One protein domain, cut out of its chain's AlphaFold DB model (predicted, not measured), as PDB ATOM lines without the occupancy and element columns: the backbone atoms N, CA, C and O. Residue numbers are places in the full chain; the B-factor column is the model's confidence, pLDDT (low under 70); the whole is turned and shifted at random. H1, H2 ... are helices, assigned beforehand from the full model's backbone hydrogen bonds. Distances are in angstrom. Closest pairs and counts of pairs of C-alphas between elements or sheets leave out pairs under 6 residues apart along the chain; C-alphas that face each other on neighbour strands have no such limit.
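What this domain is: This is residues 36 to 124 of the 124 residues of an uncharacterized protein of Pelagicola marinus (UniProt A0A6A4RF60). H1 and H3 lie side by side and run the same way, while the longer H2 runs the opposite way and crosses aslant over one side of that pair, making an elongated three-helix bundle. A loop of residues 61 to 73 gathers at one end of the long axis, and residues 100 to 104 turn the chain at the other end. The printed part has 89 residues with three named helices, in the order H1, H2, H3, and no named strand; its class is all helix. It is only just compact, close to loose, with a radius of gyration of the C-alphas of 14.5 A and spans of 46 by 25 by 20 A.

Where its parts are: H1, residues 38 to 60, begins at C-alpha 38 (259.631, 445.277, 572.569) and is 32.3 A long from first to last C-alpha. H2, residues 74 to 99, is 37.8 A long and begins at C-alpha 74 (272.636, 466.912, 603.067). H3, residues 105 to 123, is 27.2 A long and ends at C-alpha 123 (268.861, 441.279, 600.454).

How they stand to each other: The three helices form an up and down bundle, each running against the one before it in the chain. H1 and H3 touch at a shallow tilt of 29 degrees, closest at the C-alphas of Gly 51 and Asn 114, 4.2 A apart. H1, with residues 53 to 58 alone, touches residues 79 to 87 of H2, closest at the C-alphas of Ile 54 and Ser 83, 5.0 A; this hairpin has a steep tilt of 42 degrees. H2, with residues 90 to 98 alone, touches H3 in a second hairpin at a steep tilt of 44 degrees, closest at the C-alphas of Gly 97 and Leu 108, 4.4 A. Every O i to N i+4 pair is within hydrogen-bond range in H1 and H3, and 21 of 22 are in H2.

The domain as a whole: The C-alphas farthest apart, those of Pro 36 and Asn 71, are 46.9 A apart. The printed part has no cut. The link from H1 to H2 is long, and that from H2 to H3 is tight. The mean pLDDT of the printed part is 90.7, and residue 36 alone is under 70.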
ATOM      1  N   PRO A  36     259.012 439.808 568.969       66.44
ATOM      2  CA  PRO A  36     259.410 440.183 570.314       66.44
ATOM      3  C   PRO A  36     258.578 441.382 570.774       66.44
ATOM      4  O   PRO A  36     258.545 442.416 570.101       66.44
ATOM      5  N   ASP A  37     257.903 441.243 571.919       78.06
ATOM      6  CA  ASP A  37     257.177 442.343 572.553       78.06
ATOM      7  C   ASP A  37     258.186 443.342 573.137       78.06
ATOM      8  O   ASP A  37     258.543 443.320 574.317       78.06
ATOM      9  N   LEU A  38     258.679 444.214 572.257       81.81
ATOM     10  CA  LEU A  38     259.631 445.277 572.569       81.81
ATOM     11  C   LEU A  38     259.097 446.211 573.656       81.81
ATOM     12  O   LEU A  38     259.868 446.726 574.462       81.81
ATOM     13  N   ARG A  39     257.777 446.425 573.698       83.44
ATOM     14  CA  ARG A  39     257.149 447.310 574.677       83.44
ATOM     15  C   ARG A  39     257.130 446.667 576.058       83.44
ATOM     16  O   ARG A  39     257.482 447.337 577.027       83.44
ATOM     17  N   GLY A  40     256.755 445.392 576.142       83.56
ATOM     18  CA  GLY A  40     256.838 444.613 577.378       83.56
ATOM     19  C   GLY A  40     258.268 444.576 577.917       83.56
ATOM     20  O   GLY A  40     258.497 444.924 579.075       83.56
ATOM     21  N   ALA A  41     259.244 444.274 577.054       85.75
ATOM     22  CA  ALA A  41     260.663 444.249 577.411       85.75
ATOM     23  C   ALA A  41     261.203 445.620 577.866       85.75
ATOM     24  O   ALA A  41     261.960 445.707 578.831       85.75
ATOM     25  N   ALA A  42     260.803 446.708 577.204       89.31
ATOM     26  CA  ALA A  42     261.215 448.053 577.601       89.31
ATOM     27  C   ALA A  42     260.649 448.443 578.974       89.31
ATOM     28  O   ALA A  42     261.351 449.039 579.788       89.31
ATOM     29  N   LEU A  43     259.392 448.090 579.253       89.50
ATOM     30  CA  LEU A  43     258.749 448.394 580.532       89.50
ATOM     31  C   LEU A  43     259.327 447.570 581.682       89.50
ATOM     32  O   LEU A  43     259.545 448.117 582.761       89.50
ATOM     33  N   THR A  44     259.621 446.288 581.469       91.19
ATOM     34  CA  THR A  44     260.294 445.471 582.488       91.19
ATOM     35  C   THR A  44     261.699 445.989 582.765       91.19
ATOM     36  O   THR A  44     262.062 446.154 583.930       91.19
ATOM     37  N   LEU A  45     262.463 446.332 581.723       93.38
ATOM     38  CA  LEU A  45     263.796 446.912 581.869       93.38
ATOM     39  C   LEU A  45     263.753 448.245 582.623       93.38
ATOM     40  O   LEU A  45     264.539 448.463 583.543       93.38
ATOM     41  N   PHE A  46     262.808 449.121 582.284       94.62
ATOM     42  CA  PHE A  46     262.635 450.394 582.977       94.62
ATOM     43  C   PHE A  46     262.261 450.193 584.453       94.62
ATOM     44  O   PHE A  46     262.823 450.852 585.330       94.62
ATOM     45  N   GLY A  47     261.375 449.233 584.742       94.00
ATOM     46  CA  GLY A  47     261.037 448.825 586.106       94.00
ATOM     47  C   GLY A  47     262.262 448.353 586.878       94.00
ATOM     48  O   GLY A  47     262.502 448.830 587.989       94.00
ATOM     49  N   ALA A  48     263.075 447.495 586.261       95.88
ATOM     50  CA  ALA A  48     264.310 446.987 586.842       95.88
ATOM     51  C   ALA A  48     265.308 448.109 587.156       95.88
ATOM     52  O   ALA A  48     265.796 448.179 588.280       95.88
ATOM     53  N   ILE A  49     265.567 449.014 586.207       96.81
ATOM     54  CA  ILE A  49     266.491 450.145 586.390       96.81
ATOM     55  C   ILE A  49     266.045 451.012 587.565       96.81
ATOM     56  O   ILE A  49     266.834 451.276 588.471       96.81
ATOM     57  N   LEU A  50     264.770 451.415 587.596       96.56
ATOM     58  CA  LEU A  50     264.245 452.202 588.710       96.56
ATOM     59  C   LEU A  50     264.330 451.441 590.037       96.56
ATOM     60  O   LEU A  50     264.621 452.042 591.067       96.56
ATOM     61  N   GLY A  51     264.110 450.126 590.018       96.31
ATOM     62  CA  GLY A  51     264.150 449.302 591.221       96.31
ATOM     63  C   GLY A  51     265.564 449.182 591.778       96.31
ATOM     64  O   GLY A  51     265.767 449.305 592.982       96.31
ATOM     65  N   ILE A  52     266.555 449.039 590.896       96.75
ATOM     66  CA  ILE A  52     267.976 449.054 591.259       96.75
ATOM     67  C   ILE A  52     268.357 450.409 591.852       96.75
ATOM     68  O   ILE A  52     268.980 450.442 592.906       96.75
ATOM     69  N   LEU A  53     267.973 451.522 591.219       96.31
ATOM     70  CA  LEU A  53     268.307 452.863 591.712       96.31
ATOM     71  C   LEU A  53     267.745 453.107 593.118       96.31
ATOM     72  O   LEU A  53     268.477 453.559 593.998       96.31
ATOM     73  N   ILE A  54     266.478 452.750 593.348       96.50
ATOM     74  CA  ILE A  54     265.842 452.852 594.668       96.50
ATOM     75  C   ILE A  54     266.527 451.910 595.665       96.50
ATOM     76  O   ILE A  54     266.895 452.335 596.757       96.50
ATOM     77  N   GLY A  55     266.738 450.644 595.292       95.81
ATOM     78  CA  GLY A  55     267.368 449.641 596.150       95.81
ATOM     79  C   GLY A  55     268.787 450.027 596.571       95.81
ATOM     80  O   GLY A  55     269.119 449.944 597.749       95.81
ATOM     81  N   VAL A  56     269.613 450.506 595.636       95.56
ATOM     82  CA  VAL A  56     270.984 450.976 595.901       95.56
ATOM     83  C   VAL A  56     270.968 452.238 596.760       95.56
ATOM     84  O   VAL A  56     271.772 452.355 597.687       95.56
ATOM     85  N   GLY A  57     270.037 453.155 596.489       93.62
ATOM     86  CA  GLY A  57     269.818 454.343 597.308       93.62
ATOM     87  C   GLY A  57     269.557 453.970 598.766       93.62
ATOM     88  O   GLY A  57     270.324 454.370 599.637       93.62
ATOM     89  N   LEU A  58     268.562 453.111 599.011       94.38
ATOM     90  CA  LEU A  58     268.205 452.618 600.346       94.38
ATOM     91  C   LEU A  58     269.346 451.838 601.015       94.38
ATOM     92  O   LEU A  58     269.685 452.110 602.165       94.38
ATOM     93  N   LYS A  59     269.972 450.890 600.305       93.75
ATOM     94  CA  LYS A  59     271.063 450.063 600.844       93.75
ATOM     95  C   LYS A  59     272.272 450.913 601.231       93.75
ATOM     96  O   LYS A  59     272.867 450.713 602.284       93.75
ATOM     97  N   GLY A  60     272.632 451.891 600.402       91.06
ATOM     98  CA  GLY A  60     273.781 452.749 600.670       91.06
ATOM     99  C   GLY A  60     273.622 453.603 601.931       91.06
ATOM    100  O   GLY A  60     274.630 453.885 602.571       91.06
ATOM    101  N   MET A  61     272.390 453.923 602.355       92.06
ATOM    102  CA  MET A  61     272.128 454.697 603.581       92.06
ATOM    103  C   MET A  61     272.610 454.008 604.859       92.06
ATOM    104  O   MET A  61     272.887 454.690 605.843       92.06
ATOM    105  N   VAL A  62     272.695 452.674 604.865       90.25
ATOM    106  CA  VAL A  62     273.107 451.900 606.047       90.25
ATOM    107  C   VAL A  62     274.572 451.467 605.999       90.25
ATOM    108  O   VAL A  62     275.089 450.982 607.000       90.25
ATOM    109  N   ILE A  63     275.254 451.654 604.865       90.94
ATOM    110  CA  ILE A  63     276.652 451.248 604.680       90.94
ATOM    111  C   ILE A  63     277.573 452.437 605.003       90.94
ATOM    112  O   ILE A  63     277.530 453.450 604.298       90.94
ATOM    113  N   PRO A  64     278.436 452.339 606.032       89.06
ATOM    114  CA  PRO A  64     279.437 453.362 606.320       89.06
ATOM    115  C   PRO A  64     280.422 453.541 605.159       89.06
ATOM    116  O   PRO A  64     280.843 452.569 604.535       89.06
ATOM    117  N   GLY A  65     280.818 454.785 604.888       84.69
ATOM    118  CA  GLY A  65     281.793 455.112 603.838       84.69
ATOM    119  C   GLY A  65     281.204 455.325 602.439       84.69
ATOM    120  O   GLY A  65     281.944 455.691 601.529       84.69
ATOM    121  N   THR A  66     279.892 455.158 602.248       88.38
ATOM    122  CA  THR A  66     279.223 455.558 601.000       88.38
ATOM    123  C   THR A  66     278.953 457.067 600.979       88.38
ATOM    124  O   THR A  66     278.766 457.709 602.015       88.38
ATOM    125  N   THR A  67     278.881 457.653 599.781       87.31
ATOM    126  CA  THR A  67     278.663 459.099 599.580       87.31
ATOM    127  C   THR A  67     277.312 459.616 600.092       87.31
ATOM    128  O   THR A  67     277.167 460.815 600.315       87.31
ATOM    129  N   TRP A  68     276.331 458.732 600.292       91.00
ATOM    130  CA  TRP A  68     275.010 459.035 600.869       91.00
ATOM    131  C   TRP A  68     274.693 458.166 602.100       91.00
ATOM    132  O   TRP A  68     273.530 457.980 602.457       91.00
ATOM    133  N   GLY A  69     275.731 457.623 602.740       87.75
ATOM    134  CA  GLY A  69     275.628 456.760 603.914       87.75
ATOM    135  C   GLY A  69     275.438 457.522 605.224       87.75
ATOM    136  O   GLY A  69     275.152 458.728 605.223       87.75
ATOM    137  N   PRO A  70     275.625 456.851 606.371       87.69
ATOM    138  CA  PRO A  70     275.523 457.487 607.678       87.69
ATOM    139  C   PRO A  70     276.474 458.684 607.787       87.69
ATOM    140  O   PRO A  70     277.625 458.613 607.363       87.69
ATOM    141  N   ASN A  71     275.998 459.786 608.373       87.75
ATOM    142  CA  ASN A  71     276.751 461.038 608.542       87.75
ATOM    143  C   ASN A  71     277.136 461.772 607.238       87.75
ATOM    144  O   ASN A  71     277.947 462.691 607.274       87.75
ATOM    145  N   SER A  72     276.520 461.442 606.095       88.69
ATOM    146  CA  SER A  72     276.736 462.154 604.818       88.69
ATOM    147  C   SER A  72     276.027 463.520 604.714       88.69
ATOM    148  O   SER A  72     276.087 464.184 603.678       88.69
ATOM    149  N   GLY A  73     275.347 463.960 605.780       90.38
ATOM    150  CA  GLY A  73     274.699 465.269 605.858       90.38
ATOM    151  C   GLY A  73     273.586 465.452 604.821       90.38
ATOM    152  O   GLY A  73     272.666 464.638 604.725       90.38
ATOM    153  N   LEU A  74     273.662 466.538 604.045       92.44
ATOM    154  CA  LEU A  74     272.636 466.912 603.067       92.44
ATOM    155  C   LEU A  74     272.494 465.890 601.927       92.44
ATOM    156  O   LEU A  74     271.380 465.623 601.482       92.44
ATOM    157  N   THR A  75     273.597 465.286 601.476       92.00
ATOM    158  CA  THR A  75     273.581 464.303 600.379       92.00
ATOM    159  C   THR A  75     272.783 463.060 600.764       92.00
ATOM    160  O   THR A  75     271.927 462.617 599.999       92.00
ATOM    161  N   GLY A  76     272.999 462.538 601.976       91.06
ATOM    162  CA  GLY A  76     272.219 461.425 602.519       91.06
ATOM    163  C   GLY A  76     270.748 461.769 602.702       91.06
ATOM    164  O   GLY A  76     269.891 460.948 602.385       91.06
ATOM    165  N   ALA A  77     270.439 462.995 603.140       92.88
ATOM    166  CA  ALA A  77     269.057 463.449 603.266       92.88
ATOM    167  C   ALA A  77     268.340 463.463 601.906       92.88
ATOM    168  O   ALA A  77     267.260 462.896 601.781       92.88
ATOM    169  N   ILE A  78     268.960 464.034 600.868       94.62
ATOM    170  CA  ILE A  78     268.365 464.111 599.527       94.62
ATOM    171  C   ILE A  78     268.172 462.710 598.937       94.62
ATOM    172  O   ILE A  78     267.052 462.343 598.575       94.62
ATOM    173  N   VAL A  79     269.245 461.916 598.862       93.69
ATOM    174  CA  VAL A  79     269.201 460.573 598.259       93.69
ATOM    175  C   VAL A  79     268.271 459.658 599.052       93.69
ATOM    176  O   VAL A  79     267.476 458.927 598.461       93.69
ATOM    177  N   GLY A  80     268.310 459.741 600.381       92.12
ATOM    178  CA  GLY A  80     267.444 458.967 601.257       92.12
ATOM    179  C   GLY A  80     265.972 459.322 601.093       92.12
ATOM    180  O   GLY A  80     265.157 458.429 600.872       92.12
ATOM    181  N   SER A  81     265.616 460.610 601.110       93.50
ATOM    182  CA  SER A  81     264.231 461.048 600.895       93.50
ATOM    183  C   SER A  81     263.701 460.632 599.523       93.50
ATOM    184  O   SER A  81     262.588 460.118 599.441       93.50
ATOM    185  N   LEU A  82     264.497 460.785 598.458       95.25
ATOM    186  CA  LEU A  82     264.136 460.322 597.110       95.25
ATOM    187  C   LEU A  82     263.925 458.806 597.060       95.25
ATOM    188  O   LEU A  82     262.959 458.341 596.458       95.25
ATOM    189  N   SER A  83     264.791 458.040 597.722       94.62
ATOM    190  CA  SER A  83     264.708 456.577 597.745       94.62
ATOM    191  C   SER A  83     263.494 456.087 598.539       94.62
ATOM    192  O   SER A  83     262.776 455.200 598.079       94.62
ATOM    193  N   PHE A  84     263.202 456.701 599.690       94.50
ATOM    194  CA  PHE A  84     262.005 456.395 600.477       94.50
ATOM    195  C   PHE A  84     260.717 456.815 599.772       94.50
ATOM    196  O   PHE A  84     259.750 456.056 599.787       94.50
ATOM    197  N   ALA A  85     260.698 457.979 599.119       96.00
ATOM    198  CA  ALA A  85     259.570 458.391 598.291       96.00
ATOM    199  C   ALA A  85     259.361 457.409 597.129       96.00
ATOM    200  O   ALA A  85     258.236 456.983 596.881       96.00
ATOM    201  N   GLY A  86     260.447 456.990 596.470       93.88
ATOM    202  CA  GLY A  86     260.426 455.970 595.425       93.88
ATOM    203  C   GLY A  86     259.814 454.659 595.917       93.88
ATOM    204  O   GLY A  86     258.838 454.193 595.340       93.88
ATOM    205  N   LEU A  87     260.306 454.116 597.034       94.50
ATOM    206  CA  LEU A  87     259.752 452.909 597.654       94.50
ATOM    207  C   LEU A  87     258.271 453.076 598.026       94.50
ATOM    208  O   LEU A  87     257.450 452.196 597.752       94.50
ATOM    209  N   GLY A  88     257.933 454.221 598.622       95.38
ATOM    210  CA  GLY A  88     256.577 454.582 599.014       95.38
ATOM    211  C   GLY A  88     255.610 454.674 597.835       95.38
ATOM    212  O   GLY A  88     254.423 454.438 598.026       95.38
ATOM    213  N   LEU A  89     256.095 454.956 596.622       94.25
ATOM    214  CA  LEU A  89     255.308 454.912 595.386       94.25
ATOM    215  C   LEU A  89     255.299 453.517 594.745       94.25
ATOM    216  O   LEU A  89     254.264 453.100 594.221       94.25
ATOM    217  N   SER A  90     256.407 452.774 594.811       92.56
ATOM    218  CA  SER A  90     256.533 451.433 594.225       92.56
ATOM    219  C   SER A  90     255.540 450.433 594.818       92.56
ATOM    220  O   SER A  90     254.937 449.655 594.076       92.56
ATOM    221  N   VAL A  91     255.319 450.467 596.137       92.31
ATOM    222  CA  VAL A  91     254.403 449.534 596.820       92.31
ATOM    223  C   VAL A  91     252.933 449.752 596.410       92.31
ATOM    224  O   VAL A  91     252.310 448.798 595.932       92.31
ATOM    225  N   PRO A  92     252.355 450.970 596.499       93.06
ATOM    226  CA  PRO A  92     251.010 451.241 595.995       93.06
ATOM    227  C   PRO A  92     250.868 450.954 594.505       93.06
ATOM    228  O   PRO A  92     249.846 450.417 594.080       93.06
ATOM    229  N   LEU A  93     251.887 451.276 593.702       91.88
ATOM    230  CA  LEU A  93     251.842 451.031 592.267       91.88
ATOM    231  C   LEU A  93     251.752 449.534 591.953       91.88
ATOM    232  O   LEU A  93     251.002 449.147 591.058       91.88
ATOM    233  N   ALA A  94     252.443 448.686 592.715       90.00
ATOM    234  CA  ALA A  94     252.321 447.240 592.589       90.00
ATOM    235  C   ALA A  94     250.961 446.708 593.048       90.00
ATOM    236  O   ALA A  94     250.389 445.849 592.377       90.00
ATOM    237  N   ALA A  95     250.401 447.250 594.133       91.12
ATOM    238  CA  ALA A  95     249.050 446.903 594.575       91.12
ATOM    239  C   ALA A  95     247.996 447.270 593.513       91.12
ATOM    240  O   ALA A  95     247.131 446.459 593.175       91.12
ATOM    241  N   LEU A  96     248.111 448.462 592.917       89.19
ATOM    242  CA  LEU A  96     247.266 448.900 591.803       89.19
ATOM    243  C   LEU A  96     247.474 448.034 590.556       89.19
ATOM    244  O   LEU A  96     246.502 447.664 589.899       89.19
ATOM    245  N   GLY A  97     248.722 447.673 590.244       87.75
ATOM    246  CA  GLY A  97     249.062 446.762 589.153       87.75
ATOM    247  C   GLY A  97     248.405 445.390 589.316       87.75
ATOM    248  O   GLY A  97     247.814 444.878 588.365       87.75
ATOM    249  N   ALA A  98     248.424 444.833 590.530       86.56
ATOM    250  CA  ALA A  98     247.747 443.582 590.868       86.56
ATOM    251  C   ALA A  98     246.220 443.691 590.716       86.56
ATOM    252  O   ALA A  98     245.587 442.836 590.085       86.56
ATOM    253  N   TYR A  99     245.625 444.778 591.217       89.88
ATOM    254  CA  TYR A  99     244.184 445.015 591.117       89.88
ATOM    255  C   TYR A  99     243.715 445.205 589.662       89.88
ATOM    256  O   TYR A  99     242.680 444.674 589.256       89.88
ATOM    257  N   TRP A 100     244.497 445.907 588.838       87.81
ATOM    258  CA  TRP A 100     244.157 446.221 587.443       87.81
ATOM    259  C   TRP A 100     244.790 445.304 586.394       87.81
ATOM    260  O   TRP A 100     244.743 445.634 585.204       87.81
ATOM    261  N   HIS A 101     245.298 444.131 586.780       80.62
ATOM    262  CA  HIS A 101     246.005 443.229 585.861       80.62
ATOM    263  C   HIS A 101     245.205 442.899 584.584       80.62
ATOM    264  O   HIS A 101     245.780 442.848 583.500       80.62
ATOM    265  N   LYS A 102     243.869 442.767 584.675       78.38
ATOM    266  CA  LYS A 102     242.992 442.494 583.516       78.38
ATOM    267  C   LYS A 102     242.868 443.663 582.536       78.38
ATOM    268  O   LYS A 102     242.622 443.440 581.358       78.38
ATOM    269  N   ARG A 103     242.980 444.910 583.011       79.81
ATOM    270  CA  ARG A 103     242.822 446.118 582.178       79.81
ATOM    271  C   ARG A 103     244.155 446.658 581.671       79.81
ATOM    272  O   ARG A 103     244.201 447.240 580.592       79.81
ATOM    273  N   ARG A 104     245.228 446.522 582.454       81.38
ATOM    274  CA  ARG A 104     246.562 447.049 582.135       81.38
ATOM    275  C   ARG A 104     247.652 446.072 582.596       81.38
ATOM    276  O   ARG A 104     248.282 446.315 583.622       81.38
ATOM    277  N   PRO A 105     247.921 445.003 581.824       78.56
ATOM    278  CA  PRO A 105     248.920 443.990 582.193       78.56
ATOM    279  C   PRO A 105     250.345 444.560 582.284       78.56
ATOM    280  O   PRO A 105     251.171 444.078 583.055       78.56
ATOM    281  N   TRP A 106     250.617 445.641 581.551       83.19
ATOM    282  CA  TRP A 106     251.916 446.305 581.528       83.19
ATOM    283  C   TRP A 106     252.302 446.961 582.864       83.19
ATOM    284  O   TRP A 106     253.484 447.022 583.195       83.19
ATOM    285  N   LEU A 107     251.320 447.427 583.651       83.94
ATOM    286  CA  LEU A 107     251.578 448.015 584.971       83.94
ATOM    287  C   LEU A 107     252.148 446.964 585.912       83.94
ATOM    288  O   LEU A 107     253.106 447.245 586.621       83.94
ATOM    289  N   LEU A 108     251.583 445.756 585.864       87.75
ATOM    290  CA  LEU A 108     251.999 444.649 586.709       87.75
ATOM    291  C   LEU A 108     253.436 444.232 586.396       87.75
ATOM    292  O   LEU A 108     254.214 444.082 587.329       87.75
ATOM    293  N   GLN A 109     253.800 444.114 585.113       87.50
ATOM    294  CA  GLN A 109     255.170 443.799 584.682       87.50
ATOM    295  C   GLN A 109     256.191 444.842 585.152       87.50
ATOM    296  O   GLN A 109     257.247 444.486 585.672       87.50
ATOM    297  N   PHE A 110     255.876 446.129 584.990       90.50
ATOM    298  CA  PHE A 110     256.745 447.213 585.446       90.50
ATOM    299  C   PHE A 110     256.897 447.206 586.975       90.50
ATOM    300  O   PHE A 110     258.015 447.200 587.492       90.50
ATOM    301  N   SER A 111     255.777 447.185 587.705       90.69
ATOM    302  CA  SER A 111     255.778 447.301 589.164       90.69
ATOM    303  C   SER A 111     256.366 446.075 589.856       90.69
ATOM    304  O   SER A 111     257.048 446.218 590.868       90.69
ATOM    305  N   SER A 112     256.121 444.873 589.318       91.19
ATOM    306  CA  SER A 112     256.663 443.635 589.884       91.19
ATOM    307  C   SER A 112     258.174 443.586 589.724       91.19
ATOM    308  O   SER A 112     258.871 443.309 590.695       91.19
ATOM    309  N   MET A 113     258.685 443.930 588.540       95.44
ATOM    310  CA  MET A 113     260.122 443.958 588.286       95.44
ATOM    311  C   MET A 113     260.815 445.031 589.128       95.44
ATOM    312  O   MET A 113     261.883 444.790 589.685       95.44
ATOM    313  N   ASN A 114     260.185 446.199 589.276       96.19
ATOM    314  CA  ASN A 114     260.684 447.264 590.136       96.19
ATOM    315  C   ASN A 114     260.829 446.815 591.599       96.19
ATOM    316  O   ASN A 114     261.920 446.919 592.157       96.19
ATOM    317  N   LEU A 115     259.769 446.261 592.199       95.00
ATOM    318  CA  LEU A 115     259.817 445.758 593.576       95.00
ATOM    319  C   LEU A 115     260.776 444.584 593.740       95.00
ATOM    320  O   LEU A 115     261.510 444.540 594.726       95.00
ATOM    321  N   LEU A 116     260.795 443.655 592.781       96.19
ATOM    322  CA  LEU A 116     261.713 442.524 592.798       96.19
ATOM    323  C   LEU A 116     263.158 443.015 592.882       96.19
ATOM    324  O   LEU A 116     263.903 442.557 593.742       96.19
ATOM    325  N   MET A 117     263.540 443.984 592.048       97.38
ATOM    326  CA  MET A 117     264.900 444.517 592.063       97.38
ATOM    327  C   MET A 117     265.229 445.274 593.348       97.38
ATOM    328  O   MET A 117     266.336 445.117 593.857       97.38
ATOM    329  N   ILE A 118     264.286 446.036 593.911       95.06
ATOM    330  CA  ILE A 118     264.489 446.680 595.217       95.06
ATOM    331  C   ILE A 118     264.801 445.621 596.277       95.06
ATOM    332  O   ILE A 118     265.804 445.726 596.977       95.06
ATOM    333  N   VAL A 119     263.968 444.581 596.367       96.00
ATOM    334  CA  VAL A 119     264.120 443.510 597.359       96.00
ATOM    335  C   VAL A 119     265.429 442.751 597.158       96.00
ATOM    336  O   VAL A 119     266.160 442.548 598.120       96.00
ATOM    337  N   VAL A 120     265.763 442.380 595.920       97.12
ATOM    338  CA  VAL A 120     267.020 441.688 595.598       97.12
ATOM    339  C   VAL A 120     268.228 442.507 596.046       97.12
ATOM    340  O   VAL A 120     269.127 441.964 596.681       97.12
ATOM    341  N   ILE A 121     268.249 443.813 595.768       96.06
ATOM    342  CA  ILE A 121     269.364 444.669 596.183       96.06
ATOM    343  C   ILE A 121     269.429 444.798 597.705       96.06
ATOM    344  O   ILE A 121     270.519 444.720 598.267       96.06
ATOM    345  N   LEU A 122     268.292 444.950 598.384       92.44
ATOM    346  CA  LEU A 122     268.259 445.050 599.845       92.44
ATOM    347  C   LEU A 122     268.680 443.752 600.553       92.44
ATOM    348  O   LEU A 122     269.176 443.826 601.673       92.44
ATOM    349  N   LEU A 123     268.476 442.592 599.920       93.12
ATOM    350  CA  LEU A 123     268.861 441.279 600.454       93.12
ATOM    351  C   LEU A 123     270.273 440.827 600.053       93.12
ATOM    352  O   LEU A 123     270.806 439.908 600.672       93.12
ATOM    353  N   SER A 124     270.850 441.422 599.006       89.12
ATOM    354  CA  SER A 124     272.266 441.231 598.644       89.12
ATOM    355  C   SER A 124     273.209 441.848 599.668       89.12
ATOM    356  O   SER A 124     274.429 441.619 599.573       89.12
TER     357      SER A 124